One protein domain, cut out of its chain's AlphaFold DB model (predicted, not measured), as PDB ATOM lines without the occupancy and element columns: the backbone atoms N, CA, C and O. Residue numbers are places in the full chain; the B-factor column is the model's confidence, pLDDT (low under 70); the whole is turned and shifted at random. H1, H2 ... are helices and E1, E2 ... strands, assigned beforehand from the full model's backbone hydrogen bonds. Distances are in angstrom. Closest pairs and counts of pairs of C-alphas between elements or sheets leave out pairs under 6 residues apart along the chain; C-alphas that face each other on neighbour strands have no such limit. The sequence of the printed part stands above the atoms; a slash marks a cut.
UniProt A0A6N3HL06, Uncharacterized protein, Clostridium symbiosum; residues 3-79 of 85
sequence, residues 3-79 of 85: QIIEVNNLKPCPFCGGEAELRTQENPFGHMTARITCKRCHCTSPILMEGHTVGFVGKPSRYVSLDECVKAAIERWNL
ATOM      1  N   GLN A   3     356.393 318.342 322.473       77.81
ATOM      2  CA  GLN A   3     355.697 317.607 321.425       77.81
ATOM      3  C   GLN A   3     354.433 318.380 321.040       77.81
ATOM      4  O   GLN A   3     353.668 318.834 321.893       77.81
ATOM      5  N   ILE A   4     354.230 318.575 319.741       75.12
ATOM      6  CA  ILE A   4     352.992 319.139 319.203       75.12
ATOM      7  C   ILE A   4     352.138 317.951 318.786       75.12
ATOM      8  O   ILE A   4     352.591 317.113 318.009       75.12
ATOM      9  N   ILE A   5     350.931 317.863 319.334       72.81
ATOM     10  CA  ILE A   5     349.976 316.820 318.974       72.81
ATOM     11  C   ILE A   5     348.920 317.483 318.100       72.81
ATOM     12  O   ILE A   5     348.229 318.409 318.534       72.81
ATOM     13  N   GLU A   6     348.793 317.009 316.865       61.91
ATOM     14  CA  GLU A   6     347.674 317.389 316.012       61.91
ATOM     15  C   GLU A   6     346.397 316.750 316.559       61.91
ATOM     16  O   GLU A   6     346.263 315.529 316.643       61.91
ATOM     17  N   VAL A   7     345.460 317.596 316.981       69.75
ATOM     18  CA  VAL A   7     344.171 317.168 317.518       69.75
ATOM     19  C   VAL A   7     343.082 317.682 316.591       69.75
ATOM     20  O   VAL A   7     342.808 318.880 316.551       69.75
ATOM     21  N   ASN A   8     342.418 316.764 315.889       65.44
ATOM     22  CA  ASN A   8     341.403 317.079 314.874       65.44
ATOM     23  C   ASN A   8     340.120 317.744 315.420       65.44
ATOM     24  O   ASN A   8     339.285 318.186 314.642       65.44
ATOM     25  N   ASN A   9     339.959 317.846 316.745       82.50
ATOM     26  CA  ASN A   9     338.734 318.325 317.395       82.50
ATOM     27  C   ASN A   9     338.889 319.685 318.101       82.50
ATOM     28  O   ASN A   9     338.117 319.989 319.009       82.50
ATOM     29  N   LEU A  10     339.881 320.509 317.750       90.62
ATOM     30  CA  LEU A  10     340.032 321.844 318.342       90.62
ATOM     31  C   LEU A  10     339.188 322.883 317.599       90.62
ATOM     32  O   LEU A  10     339.391 323.133 316.412       90.62
ATOM     33  N   LYS A  11     338.271 323.549 318.313       91.88
ATOM     34  CA  LYS A  11     337.582 324.734 317.789       91.88
ATOM     35  C   LYS A  11     338.604 325.855 317.523       91.88
ATOM     36  O   LYS A  11     339.587 325.975 318.270       91.88
ATOM     37  N   PRO A  12     338.351 326.735 316.535       93.06
ATOM     38  CA  PRO A  12     339.182 327.907 316.299       93.06
ATOM     39  C   PRO A  12     339.319 328.789 317.542       93.06
ATOM     40  O   PRO A  12     338.485 328.770 318.460       93.06
ATOM     41  N   CYS A  13     340.383 329.588 317.553       93.25
ATOM     42  CA  CYS A  13     340.685 330.513 318.630       93.25
ATOM     43  C   CYS A  13     339.488 331.431 318.926       93.25
ATOM     44  O   CYS A  13     339.033 332.136 318.022       93.25
ATOM     45  N   PRO A  14     339.020 331.497 320.187       90.81
ATOM     46  CA  PRO A  14     337.852 332.299 320.548       90.81
ATOM     47  C   PRO A  14     338.070 333.812 320.414       90.81
ATOM     48  O   PRO A  14     337.103 334.561 320.439       90.81
ATOM     49  N   PHE A  15     339.319 334.270 320.281       91.50
ATOM     50  CA  PHE A  15     339.653 335.695 320.200       91.50
ATOM     51  C   PHE A  15     339.901 336.174 318.768       91.50
ATOM     52  O   PHE A  15     339.514 337.284 318.421       91.50
ATOM     53  N   CYS A  16     340.571 335.367 317.938       93.81
ATOM     54  CA  CYS A  16     341.010 335.786 316.600       93.81
ATOM     55  C   CYS A  16     340.550 334.863 315.460       93.81
ATOM     56  O   CYS A  16     340.916 335.104 314.310       93.81
ATOM     57  N   GLY A  17     339.829 333.779 315.771       92.25
ATOM     58  CA  GLY A  17     339.386 332.774 314.800       92.25
ATOM     59  C   GLY A  17     340.509 331.944 314.166       92.25
ATOM     60  O   GLY A  17     340.244 331.152 313.271       92.25
ATOM     61  N   GLY A  18     341.762 332.124 314.593       92.94
ATOM     62  CA  GLY A  18     342.912 331.390 314.062       92.94
ATOM     63  C   GLY A  18     342.982 329.937 314.534       92.94
ATOM     64  O   GLY A  18     342.354 329.554 315.522       92.94
ATOM     65  N   GLU A  19     343.807 329.146 313.853       93.25
ATOM     66  CA  GLU A  19     344.072 327.752 314.209       93.25
ATOM     67  C   GLU A  19     344.737 327.631 315.592       93.25
ATOM     68  O   GLU A  19     345.538 328.481 316.012       93.25
ATOM     69  N   ALA A  20     344.379 326.568 316.309       92.50
ATOM     70  CA  ALA A  20     344.910 326.227 317.617       92.50
ATOM     71  C   ALA A  20     345.531 324.830 317.586       92.50
ATOM     72  O   ALA A  20     345.053 323.950 316.879       92.50
ATOM     73  N   GLU A  21     346.582 324.630 318.374       93.69
ATOM     74  CA  GLU A  21     347.270 323.345 318.494       93.69
ATOM     75  C   GLU A  21     347.428 322.944 319.958       93.69
ATOM     76  O   GLU A  21     347.600 323.798 320.837       93.69
ATOM     77  N   LEU A  22     347.394 321.638 320.217       93.06
ATOM     78  CA  LEU A  22     347.728 321.080 321.518       93.06
ATOM     79  C   LEU A  22     349.245 320.879 321.597       93.06
ATOM     80  O   LEU A  22     349.860 320.237 320.747       93.06
ATOM     81  N   ARG A  23     349.849 321.405 322.655       92.06
ATOM     82  CA  ARG A  23     351.264 321.243 322.968       92.06
ATOM     83  C   ARG A  23     351.390 320.461 324.261       92.06
ATOM     84  O   ARG A  23     350.838 320.876 325.285       92.06
ATOM     85  N   THR A  24     352.149 319.376 324.220       92.06
ATOM     86  CA  THR A  24     352.595 318.665 325.411       92.06
ATOM     87  C   THR A  24     354.079 318.902 325.637       92.06
ATOM     88  O   THR A  24     354.869 319.033 324.704       92.06
ATOM     89  N   GLN A  25     354.480 319.039 326.893       92.00
ATOM     90  CA  GLN A  25     355.886 319.223 327.238       92.00
ATOM     91  C   GLN A  25     356.167 318.685 328.631       92.00
ATOM     92  O   GLN A  25     355.363 318.867 329.544       92.00
ATOM     93  N   GLU A  26     357.335 318.080 328.789       91.69
ATOM     94  CA  GLU A  26     357.886 317.759 330.100       91.69
ATOM     95  C   GLU A  26     358.314 319.053 330.807       91.69
ATOM     96  O   GLU A  26     358.932 319.937 330.200       91.69
ATOM     97  N   ASN A  27     357.936 319.191 332.075       87.44
ATOM     98  CA  ASN A  27     358.347 320.300 332.923       87.44
ATOM     99  C   ASN A  27     359.718 320.014 333.581       87.44
ATOM    100  O   ASN A  27     360.198 318.883 333.551       87.44
ATOM    101  N   PRO A  28     360.355 321.006 334.233       87.44
ATOM    102  CA  PRO A  28     361.649 320.808 334.900       87.44
ATOM    103  C   PRO A  28     361.656 319.773 336.039       87.44
ATOM    104  O   PRO A  28     362.722 319.426 336.532       87.44
ATOM    105  N   PHE A  29     360.484 319.306 336.473       85.56
ATOM    106  CA  PHE A  29     360.301 318.333 337.548       85.56
ATOM    107  C   PHE A  29     359.989 316.920 337.022       85.56
ATOM    108  O   PHE A  29     359.683 316.037 337.817       85.56
ATOM    109  N   GLY A  30     360.056 316.694 335.703       87.69
ATOM    110  CA  GLY A  30     359.806 315.388 335.082       87.69
ATOM    111  C   GLY A  30     358.326 315.024 334.921       87.69
ATOM    112  O   GLY A  30     358.011 313.861 334.700       87.69
ATOM    113  N   HIS A  31     357.408 315.988 335.044       89.94
ATOM    114  CA  HIS A  31     355.982 315.775 334.785       89.94
ATOM    115  C   HIS A  31     355.594 316.286 333.402       89.94
ATOM    116  O   HIS A  31     355.956 317.403 333.011       89.94
ATOM    117  N   MET A  32     354.781 315.517 332.687       92.75
ATOM    118  CA  MET A  32     354.186 315.965 331.438       92.75
ATOM    119  C   MET A  32     353.072 316.980 331.681       92.75
ATOM    120  O   MET A  32     352.241 316.869 332.585       92.75
ATOM    121  N   THR A  33     353.037 317.987 330.821       93.50
ATOM    122  CA  THR A  33     352.003 319.018 330.798       93.50
ATOM    123  C   THR A  33     351.318 319.060 329.445       93.50
ATOM    124  O   THR A  33     351.937 318.732 328.435       93.50
ATOM    125  N   ALA A  34     350.059 319.491 329.417       93.88
ATOM    126  CA  ALA A  34     349.264 319.721 328.221       93.88
ATOM    127  C   ALA A  34     348.668 321.133 328.247       93.88
ATOM    128  O   ALA A  34     348.125 321.582 329.260       93.88
ATOM    129  N   ARG A  35     348.752 321.837 327.118       94.12
ATOM    130  CA  ARG A  35     348.116 323.145 326.907       94.12
ATOM    131  C   ARG A  35     347.725 323.322 325.448       94.12
ATOM    132  O   ARG A  35     348.331 322.715 324.572       94.12
ATOM    133  N   ILE A  36     346.777 324.206 325.178       94.19
ATOM    134  CA  ILE A  36     346.397 324.601 323.820       94.19
ATOM    135  C   ILE A  36     346.879 326.019 323.577       94.19
ATOM    136  O   ILE A  36     346.849 326.863 324.474       94.19
ATOM    137  N   THR A  37     347.392 326.278 322.382       93.88
ATOM    138  CA  THR A  37     347.929 327.583 321.998       93.88
ATOM    139  C   THR A  37     347.426 327.955 320.615       93.88
ATOM    140  O   THR A  37     347.495 327.154 319.686       93.88
ATOM    141  N   CYS A  38     346.927 329.181 320.462       94.50
ATOM    142  CA  CYS A  38     346.617 329.713 319.142       94.50
ATOM    143  C   CYS A  38     347.912 330.030 318.382       94.50
ATOM    144  O   CYS A  38     348.773 330.750 318.890       94.50
ATOM    145  N   LYS A  39     348.027 329.565 317.134       92.88
ATOM    146  CA  LYS A  39     349.196 329.839 316.280       92.88
ATOM    147  C   LYS A  39     349.299 331.308 315.855       92.88
ATOM    148  O   LYS A  39     350.388 331.767 315.533       92.88
ATOM    149  N   ARG A  40     348.178 332.042 315.860       94.19
ATOM    150  CA  ARG A  40     348.088 333.424 315.359       94.19
ATOM    151  C   ARG A  40     348.239 334.488 316.442       94.19
ATOM    152  O   ARG A  40     349.061 335.380 316.299       94.19
ATOM    153  N   CYS A  41     347.412 334.445 317.488       94.62
ATOM    154  CA  CYS A  41     347.448 335.452 318.560       94.62
ATOM    155  C   CYS A  41     348.161 334.969 319.825       94.62
ATOM    156  O   CYS A  41     348.237 335.717 320.794       94.62
ATOM    157  N   HIS A  42     348.638 333.721 319.838       92.81
ATOM    158  CA  HIS A  42     349.367 333.121 320.958       92.81
ATOM    159  C   HIS A  42     348.621 333.102 322.295       92.81
ATOM    160  O   HIS A  42     349.237 332.851 323.329       92.81
ATOM    161  N   CYS A  43     347.297 333.294 322.300       92.56
ATOM    162  CA  CYS A  43     346.514 333.026 323.495       92.56
ATOM    163  C   CYS A  43     346.613 331.538 323.860       92.56
ATOM    164  O   CYS A  43     346.703 330.661 322.989       92.56
ATOM    165  N   THR A  44     346.597 331.263 325.158       92.38
ATOM    166  CA  THR A  44     346.834 329.929 325.698       92.38
ATOM    167  C   THR A  44     345.717 329.500 326.634       92.38
ATOM    168  O   THR A  44     345.120 330.311 327.342       92.38
ATOM    169  N   SER A  45     345.434 328.198 326.645       91.62
ATOM    170  CA  SER A  45     344.664 327.584 327.724       91.62
ATOM    171  C   SER A  45     345.498 327.529 329.012       91.62
ATOM    172  O   SER A  45     346.730 327.627 328.957       91.62
ATOM    173  N   PRO A  46     344.865 327.265 330.171       91.69
ATOM    174  CA  PRO A  46     345.586 326.825 331.358       91.69
ATOM    175  C   PRO A  46     346.497 325.632 331.044       91.69
ATOM    176  O   PRO A  46     346.157 324.785 330.211       91.69
ATOM    177  N   ILE A  47     347.641 325.581 331.722       92.44
ATOM    178  CA  ILE A  47     348.561 324.447 331.664       92.44
ATOM    179  C   ILE A  47     348.028 323.379 332.615       92.44
ATOM    180  O   ILE A  47     347.863 323.634 333.806       92.44
ATOM    181  N   LEU A  48     347.749 322.197 332.081       93.56
ATOM    182  CA  LEU A  48     347.365 321.025 332.858       93.56
ATOM    183  C   LEU A  48     348.583 320.122 332.998       93.56
ATOM    184  O   LEU A  48     349.365 320.008 332.061       93.56
ATOM    185  N   MET A  49     348.758 319.517 334.164       93.88
ATOM    186  CA  MET A  49     349.934 318.723 334.504       93.88
ATOM    187  C   MET A  49     349.482 317.363 335.015       93.88
ATOM    188  O   MET A  49     348.538 317.293 335.806       93.88
ATOM    189  N   GLU A  50     350.148 316.306 334.561       93.75
ATOM    190  CA  GLU A  50     349.947 314.970 335.112       93.75
ATOM    191  C   GLU A  50     350.517 314.873 336.534       93.75
ATOM    192  O   GLU A  50     351.388 315.650 336.933       93.75
ATOM    193  N   GLY A  51     350.052 313.898 337.308       92.38
ATOM    194  CA  GLY A  51     350.553 313.655 338.657       92.38
ATOM    195  C   GLY A  51     349.450 313.446 339.682       92.38
ATOM    196  O   GLY A  51     348.278 313.267 339.355       92.38
ATOM    197  N   HIS A  52     349.838 313.443 340.955       90.69
ATOM    198  CA  HIS A  52     348.903 313.251 342.056       90.69
ATOM    199  C   HIS A  52     348.154 314.540 342.378       90.69
ATOM    200  O   HIS A  52     348.753 315.580 342.652       90.69
ATOM    201  N   THR A  53     346.825 314.459 342.414       88.38
ATOM    202  CA  THR A  53     346.016 315.528 342.992       88.38
ATOM    203  C   THR A  53     346.231 315.580 344.496       88.38
ATOM    204  O   THR A  53     346.446 314.560 345.155       88.38
ATOM    205  N   VAL A  54     346.091 316.770 345.070       87.31
ATOM    206  CA  VAL A  54     345.967 316.901 346.520       87.31
ATOM    207  C   VAL A  54     344.653 316.259 346.968       87.31
ATOM    208  O   VAL A  54     343.607 316.461 346.347       87.31
ATOM    209  N   GLY A  55     344.713 315.446 348.021       87.12
ATOM    210  CA  GLY A  55     343.508 314.966 348.689       87.12
ATOM    211  C   GLY A  55     342.843 316.118 349.438       87.12
ATOM    212  O   GLY A  55     343.521 316.931 350.062       87.12
ATOM    213  N   PHE A  56     341.519 316.188 349.383       87.44
ATOM    214  CA  PHE A  56     340.715 317.132 350.154       87.44
ATOM    215  C   PHE A  56     339.599 316.377 350.881       87.44
ATOM    216  O   PHE A  56     339.317 315.221 350.558       87.44
ATOM    217  N   VAL A  57     338.944 317.002 351.861       90.00
ATOM    218  CA  VAL A  57     337.826 316.370 352.584       90.00
ATOM    219  C   VAL A  57     336.766 315.893 351.580       90.00
ATOM    220  O   VAL A  57     336.240 316.684 350.800       90.00
ATOM    221  N   GLY A  58     336.499 314.582 351.565       87.75
ATOM    222  CA  GLY A  58     335.559 313.944 350.634       87.75
ATOM    223  C   GLY A  58     336.081 313.703 349.209       87.75
ATOM    224  O   GLY A  58     335.327 313.221 348.369       87.75
ATOM    225  N   LYS A  59     337.351 314.012 348.911       89.06
ATOM    226  CA  LYS A  59     337.992 313.764 347.608       89.06
ATOM    227  C   LYS A  59     339.399 313.189 347.807       89.06
ATOM    228  O   LYS A  59     340.330 313.961 348.047       89.06
ATOM    229  N   PRO A  60     339.584 311.859 347.726       90.56
ATOM    230  CA  PRO A  60     340.904 311.260 347.890       90.56
ATOM    231  C   PRO A  60     341.869 311.730 346.795       90.56
ATOM    232  O   PRO A  60     341.454 312.106 345.696       90.56
ATOM    233  N   SER A  61     343.167 311.694 347.103       92.38
ATOM    234  CA  SER A  61     344.207 311.885 346.091       92.38
ATOM    235  C   SER A  61     344.072 310.807 345.019       92.38
ATOM    236  O   SER A  61     343.875 309.632 345.333       92.38
ATOM    237  N   ARG A  62     344.193 311.203 343.754       92.62
ATOM    238  CA  ARG A  62     344.286 310.278 342.628       92.62
ATOM    239  C   ARG A  62     345.360 310.744 341.664       92.62
ATOM    240  O   ARG A  62     345.678 311.930 341.606       92.62
ATOM    241  N   TYR A  63     345.888 309.807 340.892       92.56
ATOM    242  CA  TYR A  63     346.761 310.140 339.780       92.56
ATOM    243  C   TYR A  63     345.921 310.636 338.593       92.56
ATOM    244  O   TYR A  63     344.884 310.052 338.272       92.56
ATOM    245  N   VAL A  64     346.358 311.728 337.974       93.69
ATOM    246  CA  VAL A  64     345.833 312.280 336.721       93.69
ATOM    247  C   VAL A  64     346.875 312.001 335.649       93.69
ATOM    248  O   VAL A  64     348.026 312.404 335.800       93.69
ATOM    249  N   SER A  65     346.482 311.305 334.585       93.75
ATOM    250  CA  SER A  65     347.365 310.979 333.463       93.75
ATOM    251  C   SER A  65     347.452 312.120 332.447       93.75
ATOM    252  O   SER A  65     346.563 312.974 332.370       93.75
ATOM    253  N   LEU A  66     348.482 312.099 331.595       91.62
ATOM    254  CA  LEU A  66     348.579 313.023 330.464       91.62
ATOM    255  C   LEU A  66     347.343 312.973 329.549       91.62
ATOM    256  O   LEU A  66     346.884 314.022 329.110       91.62
ATOM    257  N   ASP A  67     346.769 311.793 329.291       91.75
ATOM    258  CA  ASP A  67     345.548 311.646 328.477       91.75
ATOM    259  C   ASP A  67     344.356 312.409 329.083       91.75
ATOM    260  O   ASP A  67     343.652 313.132 328.373       91.75
ATOM    261  N   GLU A  68     344.178 312.334 330.407       93.06
ATOM    262  CA  GLU A  68     343.169 313.136 331.104       93.06
ATOM    263  C   GLU A  68     343.450 314.636 330.960       93.06
ATOM    264  O   GLU A  68     342.526 315.415 330.711       93.06
ATOM    265  N   CYS A  69     344.714 315.057 331.069       92.94
ATOM    266  CA  CYS A  69     345.098 316.448 330.841       92.94
ATOM    267  C   CYS A  69     344.789 316.897 329.407       92.94
ATOM    268  O   CYS A  69     344.266 317.991 329.218       92.94
ATOM    269  N   VAL A  70     345.063 316.068 328.397       92.56
ATOM    270  CA  VAL A  70     344.768 316.381 326.993       92.56
ATOM    271  C   VAL A  70     343.264 316.532 326.773       92.56
ATOM    272  O   VAL A  70     342.827 317.568 326.266       92.56
ATOM    273  N   LYS A  71     342.460 315.558 327.211       92.50
ATOM    274  CA  LYS A  71     340.992 315.612 327.104       92.50
ATOM    275  C   LYS A  71     340.427 316.853 327.786       92.50
ATOM    276  O   LYS A  71     339.645 317.590 327.189       92.50
ATOM    277  N   ALA A  72     340.886 317.135 329.002       92.31
ATOM    278  CA  ALA A  72     340.416 318.273 329.774       92.31
ATOM    279  C   ALA A  72     340.929 319.624 329.237       92.31
ATOM    280  O   ALA A  72     340.309 320.656 329.497       92.31
ATOM    281  N   ALA A  73     342.046 319.657 328.502       93.00
ATOM    282  CA  ALA A  73     342.478 320.845 327.768       93.00
ATOM    283  C   ALA A  73     341.540 321.106 326.582       93.00
ATOM    284  O   ALA A  73     341.053 322.226 326.438       93.00
ATOM    285  N   ILE A  74     341.245 320.073 325.783       92.62
ATOM    286  CA  ILE A  74     340.359 320.152 324.610       92.62
ATOM    287  C   ILE A  74     338.954 320.593 325.021       92.62
ATOM    288  O   ILE A  74     338.423 321.543 324.450       92.62
ATOM    289  N   GLU A  75     338.371 319.953 326.037       92.38
ATOM    290  CA  GLU A  75     337.033 320.283 326.538       92.38
ATOM    291  C   GLU A  75     336.950 321.756 326.960       92.38
ATOM    292  O   GLU A  75     336.099 322.500 326.475       92.38
ATOM    293  N   ARG A  76     337.898 322.218 327.787       91.50
ATOM    294  CA  ARG A  76     337.947 323.617 328.236       91.50
ATOM    295  C   ARG A  76     338.178 324.593 327.093       91.50
ATOM    296  O   ARG A  76     337.578 325.663 327.079       91.50
ATOM    297  N   TRP A  77     339.049 324.249 326.145       92.50
ATOM    298  CA  TRP A  77     339.307 325.092 324.983       92.50
ATOM    299  C   TRP A  77     338.121 325.164 324.039       92.50
ATOM    300  O   TRP A  77     337.983 326.169 323.356       92.50
ATOM    301  N   ASN A  78     337.275 324.141 323.980       92.50
ATOM    302  CA  ASN A  78     336.096 324.113 323.121       92.50
ATOM    303  C   ASN A  78     334.843 324.670 323.801       92.50
ATOM    304  O   ASN A  78     333.885 325.017 323.107       92.50
ATOM    305  N   LEU A  79     334.856 324.804 325.128       89.81
ATOM    306  CA  LEU A  79     333.780 325.425 325.883       89.81
ATOM    307  C   LEU A  79     333.637 326.900 325.469       89.81
ATOM    308  O   LEU A  79     334.588 327.686 325.518       89.81
TER     309      LEU A  79
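Overview. This is residues 3 to 79 of the 85 residues of an uncharacterized protein of Clostridium symbiosum (UniProt A0A6N3HL06). With little regular structure, a small antiparallel meander, E1 E2 E3, each strand beside the one before, has H1 over one face; residues 55 to 60 stick out. The printed part has 77 residues, 30 in E1, E2, E3 and H1, in that order: mixed, two layers. It is only just compact, close to loose, radius of gyration of the C-alphas 13.6 A, spans 41 by 27 by 19 A.

Arrangement. E2, residues 20 to 26, forms hairpins with E1, residues 3 to 5, and E3, residues 32 to 38. H1, residues 66 to 78, runs along E3, 18 degrees on the local plane; their closest C-alphas, 34 and 70, are 5.7 A apart. Within hydrogen-bond range are N 3 and O 24, N 23 and O 35, 2.8 A each, and every O i to N i+4 pair of H1.

Along the chain. E2 and E3 are 19.9 A long, H1 18.2 A. C-alpha 3 begins E1 at (355.697, 317.607, 321.425); C-alpha 78 ends H1 at (336.096, 324.113, 323.121).

Size, cuts and confidence. The printed part has no cut, and long links before E2 and H1. Residues 6 to 8 have pLDDT under 70.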